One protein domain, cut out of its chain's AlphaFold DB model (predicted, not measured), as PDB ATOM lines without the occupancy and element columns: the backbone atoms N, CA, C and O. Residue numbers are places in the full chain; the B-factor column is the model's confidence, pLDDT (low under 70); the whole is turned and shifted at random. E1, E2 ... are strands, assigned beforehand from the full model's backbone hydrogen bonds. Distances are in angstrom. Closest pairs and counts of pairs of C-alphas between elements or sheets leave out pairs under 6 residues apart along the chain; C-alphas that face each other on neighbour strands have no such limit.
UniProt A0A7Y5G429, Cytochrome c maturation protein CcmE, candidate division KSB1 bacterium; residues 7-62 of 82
ATOM      1  N   LYS A   7     260.616 327.204 167.706       85.75
ATOM      2  CA  LYS A   7     261.719 326.486 168.356       85.75
ATOM      3  C   LYS A   7     261.681 325.020 167.924       85.75
ATOM      4  O   LYS A   7     260.605 324.440 167.804       85.75
ATOM      5  N   SER A   8     262.842 324.437 167.662       85.94
ATOM      6  CA  SER A   8     262.967 323.013 167.335       85.94
ATOM      7  C   SER A   8     263.008 322.173 168.609       85.94
ATOM      8  O   SER A   8     263.407 322.674 169.658       85.94
ATOM      9  N   ASP A   9     262.652 320.895 168.492       84.19
ATOM     10  CA  ASP A   9     262.623 319.931 169.608       84.19
ATOM     11  C   ASP A   9     263.992 319.760 170.293       84.19
ATOM     12  O   ASP A   9     264.080 319.600 171.504       84.19
ATOM     13  N   ASP A  10     265.070 319.923 169.521       81.56
ATOM     14  CA  ASP A  10     266.461 319.902 169.990       81.56
ATOM     15  C   ASP A  10     266.816 321.065 170.946       81.56
ATOM     16  O   ASP A  10     267.834 321.038 171.630       81.56
ATOM     17  N   GLY A  11     265.995 322.118 171.006       79.06
ATOM     18  CA  GLY A  11     266.208 323.264 171.896       79.06
ATOM     19  C   GLY A  11     267.334 324.220 171.477       79.06
ATOM     20  O   GLY A  11     267.394 325.333 171.996       79.06
ATOM     21  N   LEU A  12     268.179 323.849 170.509       83.38
ATOM     22  CA  LEU A  12     269.275 324.689 170.002       83.38
ATOM     23  C   LEU A  12     268.932 325.408 168.693       83.38
ATOM     24  O   LEU A  12     269.640 326.314 168.272       83.38
ATOM     25  N   SER A  13     267.857 325.016 168.011       86.38
ATOM     26  CA  SER A  13     267.492 325.586 166.709       86.38
ATOM     27  C   SER A  13     266.218 326.416 166.801       86.38
ATOM     28  O   SER A  13     265.175 325.914 167.225       86.38
ATOM     29  N   ILE A  14     266.266 327.660 166.331       88.88
ATOM     30  CA  ILE A  14     265.111 328.560 166.253       88.88
ATOM     31  C   ILE A  14     264.982 329.141 164.848       88.88
ATOM     32  O   ILE A  14     265.963 329.469 164.173       88.88
ATOM     33  N   ARG A  15     263.742 329.274 164.398       90.50
ATOM     34  CA  ARG A  15     263.380 329.879 163.121       90.50
ATOM     35  C   ARG A  15     262.339 330.943 163.375       90.50
ATOM     36  O   ARG A  15     261.391 330.698 164.108       90.50
ATOM     37  N   PHE A  16     262.519 332.121 162.807       90.69
ATOM     38  CA  PHE A  16     261.578 333.223 162.977       90.69
ATOM     39  C   PHE A  16     261.654 334.171 161.794       90.69
ATOM     40  O   PHE A  16     262.619 334.144 161.034       90.69
ATOM     41  N   THR A  17     260.642 335.013 161.633       91.19
ATOM     42  CA  THR A  17     260.608 336.004 160.558       91.19
ATOM     43  C   THR A  17     260.763 337.395 161.152       91.19
ATOM     44  O   THR A  17     259.988 337.814 162.025       91.19
ATOM     45  N   ILE A  18     261.764 338.118 160.660       88.44
ATOM     46  CA  ILE A  18     261.932 339.544 160.938       88.44
ATOM     47  C   ILE A  18     261.240 340.354 159.851       88.44
ATOM     48  O   ILE A  18     261.123 339.901 158.713       88.44
ATOM     49  N   GLU A  19     260.771 341.539 160.209       87.50
ATOM     50  CA  GLU A  19     260.306 342.525 159.244       87.50
ATOM     51  C   GLU A  19     261.309 343.673 159.243       87.50
ATOM     52  O   GLU A  19     261.583 344.253 160.290       87.50
ATOM     53  N   GLU A  20     261.863 343.988 158.080       83.38
ATOM     54  CA  GLU A  20     262.740 345.136 157.893       83.38
ATOM     55  C   GLU A  20     262.198 345.981 156.746       83.38
ATOM     56  O   GLU A  20     262.031 345.494 155.629       83.38
ATOM     57  N   GLN A  21     261.880 347.248 157.029       84.50
ATOM     58  CA  GLN A  21     261.350 348.198 156.038       84.50
ATOM     59  C   GLN A  21     260.108 347.681 155.274       84.50
ATOM     60  O   GLN A  21     259.915 347.995 154.101       84.50
ATOM     61  N   GLY A  22     259.260 346.881 155.933       86.06
ATOM     62  CA  GLY A  22     258.069 346.268 155.331       86.06
ATOM     63  C   GLY A  22     258.337 344.977 154.544       86.06
ATOM     64  O   GLY A  22     257.404 344.391 153.995       86.06
ATOM     65  N   GLN A  23     259.585 344.503 154.494       86.25
ATOM     66  CA  GLN A  23     259.936 343.210 153.916       86.25
ATOM     67  C   GLN A  23     260.097 342.157 155.011       86.25
ATOM     68  O   GLN A  23     260.861 342.321 155.957       86.25
ATOM     69  N   GLN A  24     259.411 341.031 154.840       90.00
ATOM     70  CA  GLN A  24     259.542 339.878 155.722       90.00
ATOM     71  C   GLN A  24     260.722 339.010 155.278       90.00
ATOM     72  O   GLN A  24     260.773 338.571 154.129       90.00
ATOM     73  N   MET A  25     261.656 338.739 156.188       90.31
ATOM     74  CA  MET A  25     262.833 337.911 155.930       90.31
ATOM     75  C   MET A  25     262.891 336.734 156.911       90.31
ATOM     76  O   MET A  25     262.893 336.947 158.128       90.31
ATOM     77  N   PRO A  26     262.944 335.484 156.415       92.50
ATOM     78  CA  PRO A  26     263.072 334.320 157.272       92.50
ATOM     79  C   PRO A  26     264.499 334.219 157.817       92.50
ATOM     80  O   PRO A  26     265.481 334.242 157.073       92.50
ATOM     81  N   VAL A  27     264.605 334.040 159.126       91.94
ATOM     82  CA  VAL A  27     265.850 333.888 159.876       91.94
ATOM     83  C   VAL A  27     265.919 332.471 160.432       91.94
ATOM     84  O   VAL A  27     264.947 331.952 160.981       91.94
ATOM     85  N   SER A  28     267.080 331.841 160.294       92.00
ATOM     86  CA  SER A  28     267.404 330.585 160.965       92.00
ATOM     87  C   SER A  28     268.607 330.817 161.862       92.00
ATOM     88  O   SER A  28     269.643 331.287 161.393       92.00
ATOM     89  N   TYR A  29     268.477 330.467 163.135       90.44
ATOM     90  CA  TYR A  29     269.554 330.525 164.112       90.44
ATOM     91  C   TYR A  29     269.729 329.160 164.772       90.44
ATOM     92  O   TYR A  29     268.753 328.472 165.073       90.44
ATOM     93  N   HIS A  30     270.984 328.780 164.979       89.75
ATOM     94  CA  HIS A  30     271.365 327.546 165.649       89.75
ATOM     95  C   HIS A  30     272.369 327.875 166.755       89.75
ATOM     96  O   HIS A  30     273.526 328.193 166.476       89.75
ATOM     97  N   GLY A  31     271.925 327.804 168.002       84.81
ATOM     98  CA  GLY A  31     272.707 328.093 169.189       84.81
ATOM     99  C   GLY A  31     271.826 328.313 170.414       84.81
ATOM    100  O   GLY A  31     270.616 328.093 170.399       84.81
ATOM    101  N   ILE A  32     272.452 328.779 171.489       80.31
ATOM    102  CA  ILE A  32     271.747 329.092 172.729       80.31
ATOM    103  C   ILE A  32     271.037 330.430 172.541       80.31
ATOM    104  O   ILE A  32     271.668 331.485 172.488       80.31
ATOM    105  N   VAL A  33     269.715 330.376 172.418       78.19
ATOM    106  CA  VAL A  33     268.878 331.574 172.380       78.19
ATOM    107  C   VAL A  33     268.714 332.075 173.815       78.19
ATOM    108  O   VAL A  33     268.255 331.299 174.655       78.19
ATOM    109  N   PRO A  34     269.064 333.334 174.124       72.25
ATOM    110  CA  PRO A  34     268.876 333.866 175.468       72.25
ATOM    111  C   PRO A  34     267.383 333.925 175.819       72.25
ATOM    112  O   PRO A  34     266.555 334.234 174.963       72.25
ATOM    113  N   ASP A  35     267.031 333.700 177.088       72.38
ATOM    114  CA  ASP A  35     265.647 333.802 177.589       72.38
ATOM    115  C   ASP A  35     265.015 335.190 177.381       72.38
ATOM    116  O   ASP A  35     263.793 335.345 177.378       72.38
ATOM    117  N   THR A  36     265.845 336.211 177.157       68.62
ATOM    118  CA  THR A  36     265.416 337.568 176.805       68.62
ATOM    119  C   THR A  36     264.858 337.677 175.385       68.62
ATOM    120  O   THR A  36     264.219 338.679 175.068       68.62
ATOM    121  N   PHE A  37     265.071 336.677 174.522       77.69
ATOM    122  CA  PHE A  37     264.505 336.649 173.179       77.69
ATOM    123  C   PHE A  37     262.997 336.404 173.244       77.69
ATOM    124  O   PHE A  37     262.522 335.293 173.493       77.69
ATOM    125  N   LYS A  38     262.243 337.468 172.988       72.38
ATOM    126  CA  LYS A  38     260.784 337.465 172.914       72.38
ATOM    127  C   LYS A  38     260.336 337.937 171.540       72.38
ATOM    128  O   LYS A  38     261.081 338.581 170.807       72.38
ATOM    129  N   GLU A  39     259.110 337.590 171.185       72.25
ATOM    130  CA  GLU A  39     258.427 338.266 170.089       72.25
ATOM    131  C   GLU A  39     258.215 339.753 170.421       72.25
ATOM    132  O   GLU A  39     258.180 340.125 171.592       72.25
ATOM    133  N   ASP A  40     258.098 340.589 169.387       72.44
ATOM    134  CA  ASP A  40     257.849 342.036 169.518       72.44
ATOM    135  C   ASP A  40     258.992 342.861 170.153       72.44
ATOM    136  O   ASP A  40     258.764 343.909 170.750       72.44
ATOM    137  N   ILE A  41     260.245 342.410 170.022       76.62
ATOM    138  CA  ILE A  41     261.423 343.183 170.451       76.62
ATOM    139  C   ILE A  41     262.371 343.462 169.283       76.62
ATOM    140  O   ILE A  41     262.483 342.666 168.347       76.62
ATOM    141  N   ASP A  42     263.123 344.557 169.390       80.19
ATOM    142  CA  ASP A  42     264.244 344.842 168.501       80.19
ATOM    143  C   ASP A  42     265.411 343.879 168.759       80.19
ATOM    144  O   ASP A  42     265.977 343.795 169.859       80.19
ATOM    145  N   VAL A  43     265.811 343.176 167.702       81.50
ATOM    146  CA  VAL A  43     266.951 342.259 167.712       81.50
ATOM    147  C   VAL A  43     267.925 342.621 166.602       81.50
ATOM    148  O   VAL A  43     267.534 342.946 165.486       81.50
ATOM    149  N   LEU A  44     269.212 342.543 166.912       85.81
ATOM    150  CA  LEU A  44     270.304 342.648 165.962       85.81
ATOM    151  C   LEU A  44     270.863 341.246 165.724       85.81
ATOM    152  O   LEU A  44     271.198 340.524 166.662       85.81
ATOM    153  N   LEU A  45     270.950 340.858 164.460       87.94
ATOM    154  CA  LEU A  45     271.392 339.532 164.051       87.94
ATOM    155  C   LEU A  45     272.691 339.655 163.271       87.94
ATOM    156  O   LEU A  45     272.792 340.462 162.349       87.94
ATOM    157  N   GLU A  46     273.667 338.824 163.610       90.19
ATOM    158  CA  GLU A  46     274.898 338.699 162.838       90.19
ATOM    159  C   GLU A  46     274.917 337.344 162.142       90.19
ATOM    160  O   GLU A  46     274.648 336.308 162.757       90.19
ATOM    161  N   GLY A  47     275.209 337.339 160.845       91.50
ATOM    162  CA  GLY A  47     275.127 336.128 160.049       91.50
ATOM    163  C   GLY A  47     275.342 336.361 158.564       91.50
ATOM    164  O   GLY A  47     275.930 337.358 158.142       91.50
ATOM    165  N   LYS A  48     274.859 335.412 157.762       92.62
ATOM    166  CA  LYS A  48     274.944 335.450 156.301       92.62
ATOM    167  C   LYS A  48     273.565 335.316 155.681       92.62
ATOM    168  O   LYS A  48     272.809 334.413 156.024       92.62
ATOM    169  N   TYR A  49     273.274 336.171 154.710       90.88
ATOM    170  CA  TYR A  49     272.076 336.047 153.894       90.88
ATOM    171  C   TYR A  49     272.359 335.166 152.676       90.88
ATOM    172  O   TYR A  49     273.225 335.488 151.862       90.88
ATOM    173  N   VAL A  50     271.663 334.034 152.564       89.81
ATOM    174  CA  VAL A  50     271.888 333.035 151.512       89.81
ATOM    175  C   VAL A  50     270.541 332.480 151.046       89.81
ATOM    176  O   VAL A  50     269.736 332.044 151.863       89.81
ATOM    177  N   ASN A  51     270.288 332.470 149.733       89.19
ATOM    178  CA  ASN A  51     269.066 331.903 149.134       89.19
ATOM    179  C   ASN A  51     267.742 332.422 149.744       89.19
ATOM    180  O   ASN A  51     266.795 331.662 149.914       89.19
ATOM    181  N   GLY A  52     267.664 333.709 150.094       87.62
ATOM    182  CA  GLY A  52     266.437 334.281 150.660       87.62
ATOM    183  C   GLY A  52     266.230 334.007 152.153       87.62
ATOM    184  O   GLY A  52     265.195 334.379 152.693       87.62
ATOM    185  N   GLN A  53     267.197 333.373 152.823       90.69
ATOM    186  CA  GLN A  53     267.174 333.111 154.257       90.69
ATOM    187  C   GLN A  53     268.403 333.713 154.937       90.69
ATOM    188  O   GLN A  53     269.536 333.580 154.470       90.69
ATOM    189  N   PHE A  54     268.183 334.369 156.073       93.06
ATOM    190  CA  PHE A  54     269.254 334.884 156.913       93.06
ATOM    191  C   PHE A  54     269.700 333.801 157.902       93.06
ATOM    192  O   PHE A  54     268.976 333.447 158.832       93.06
ATOM    193  N   ALA A  55     270.889 333.247 157.689       92.62
ATOM    194  CA  ALA A  55     271.526 332.316 158.606       92.62
ATOM    195  C   ALA A  55     272.271 333.109 159.686       92.62
ATOM    196  O   ALA A  55     273.403 333.550 159.469       92.62
ATOM    197  N   ALA A  56     271.623 333.311 160.831       91.19
ATOM    198  CA  ALA A  56     272.206 334.005 161.970       91.19
ATOM    199  C   ALA A  56     273.141 333.069 162.753       91.19
ATOM    200  O   ALA A  56     272.806 331.919 163.042       91.19
ATOM    201  N   ASN A  57     274.313 333.582 163.122       90.19
ATOM    202  CA  ASN A  57     275.264 332.931 164.021       90.19
ATOM    203  C   ASN A  57     275.323 333.606 165.393       90.19
ATOM    204  O   ASN A  57     275.682 332.944 166.362       90.19
ATOM    205  N   GLN A  58     274.925 334.878 165.500       85.56
ATOM    206  CA  GLN A  58     274.782 335.580 166.777       85.56
ATOM    207  C   GLN A  58     273.473 336.373 166.817       85.56
ATOM    208  O   GLN A  58     273.053 336.949 165.809       85.56
ATOM    209  N   ILE A  59     272.838 336.397 167.992       85.06
ATOM    210  CA  ILE A  59     271.643 337.195 168.277       85.06
ATOM    211  C   ILE A  59     271.983 338.167 169.402       85.06
ATOM    212  O   ILE A  59     272.386 337.755 170.486       85.06
ATOM    213  N   PHE A  60     271.762 339.451 169.156       82.25
ATOM    214  CA  PHE A  60     271.879 340.520 170.135       82.25
ATOM    215  C   PHE A  60     270.499 341.140 170.339       82.25
ATOM    216  O   PHE A  60     269.976 341.831 169.471       82.25
ATOM    217  N   THR A  61     269.876 340.898 171.487       76.88
ATOM    218  CA  THR A  61     268.592 341.527 171.824       76.88
ATOM    219  C   THR A  61     268.851 342.901 172.426       76.88
ATOM    220  O   THR A  61     269.514 343.012 173.460       76.88
ATOM    221  N   LYS A  62     268.314 343.960 171.821       68.69
ATOM    222  CA  LYS A  62     268.371 345.312 172.377       68.69
ATOM    223  C   LYS A  62     267.222 345.440 173.373       68.69
ATOM    224  O   LYS A  62     266.179 345.972 173.029       68.69
TER     225      LYS A  62
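AT A GLANCE: This is residues 7 to 62 of the 82 residues of the protein "Cytochrome c maturation protein CcmE" of candidate division KSB1 bacterium (UniProt A0A7Y5G429). A single four-stranded sheet, strongly twisted and curled into an open trough, is built from two hairpins set side by side, E1 with E2 and E3 with E4, while the long loop of residues 31 to 42 passes over its open side. The tip of the first hairpin, residues 19 to 24, sticks out from the body, and E3 and E4 bend sharply along their length. The printed part has 56 residues, with no named helix and four named strands, E1, E2, E3 and E4 along the chain; the sheet's order is E1, E2, E4, E3, mixed, and the class is all strand. The whole is compact, with a radius of gyration of the C-alphas of 10.8 A, and spans 29 by 24 by 17 A.

HOW THE PARTS SIT: The inner strands of the sheet are E2, residues 23 to 30, and E4, residues 53 to 61. They are parallel neighbours; their C-alphas 27 and 54 face each other at 4.6 A, and N 54 and O 26 are within hydrogen-bond range at 2.9 A, as are N 28 and O 54 at 2.9 A. On E2's other side is the edge strand E1, residues 13 to 20, antiparallel to it at 157 degrees between directions; the two form a hairpin, with N 14 and O 29 within hydrogen-bond range at 2.9 A and N 25 and O 18 at 2.8 A. The other edge strand, E3, residues 43 to 50, is antiparallel to E4 at 159 degrees, and these two are also a hairpin; N 44 and O 60 are within hydrogen-bond range at 2.8 A, and N 50 and O 53 at 2.9 A. E3 bends by 68 degrees at residue 47 and E4 by 83 degrees at residue 57, where C-alphas 57 and 47 face each other at 5.1 A. From edge to edge the strands' lines turn by 99 degrees and the way across the sheet turns by 64 degrees. E3 is apart from both E1 and E2.

IN THESE COORDINATES: E1 runs from C-alpha 13 at (267.492, 325.586, 166.709) to C-alpha 20, 22.0 A. E2 begins at C-alpha 23 at (259.936, 343.210, 153.916) and measures 22.7 A. E3 measures 19.3 A. E4, the longest strand by residues with nine, measures 19.5 A and ends at C-alpha 61 at (268.592, 341.527, 171.824).

THE WHOLE: The two C-alphas farthest apart, those of Asp 10 and Gln 21, are 32.0 A apart. The printed part has no cut. The links from E1 to E2 and from E3 to E4 are tight, and the link from E2 to E3, 12 residues, is long. The mean pLDDT of the printed part is 84.9; residues 36 and 62 are under 70.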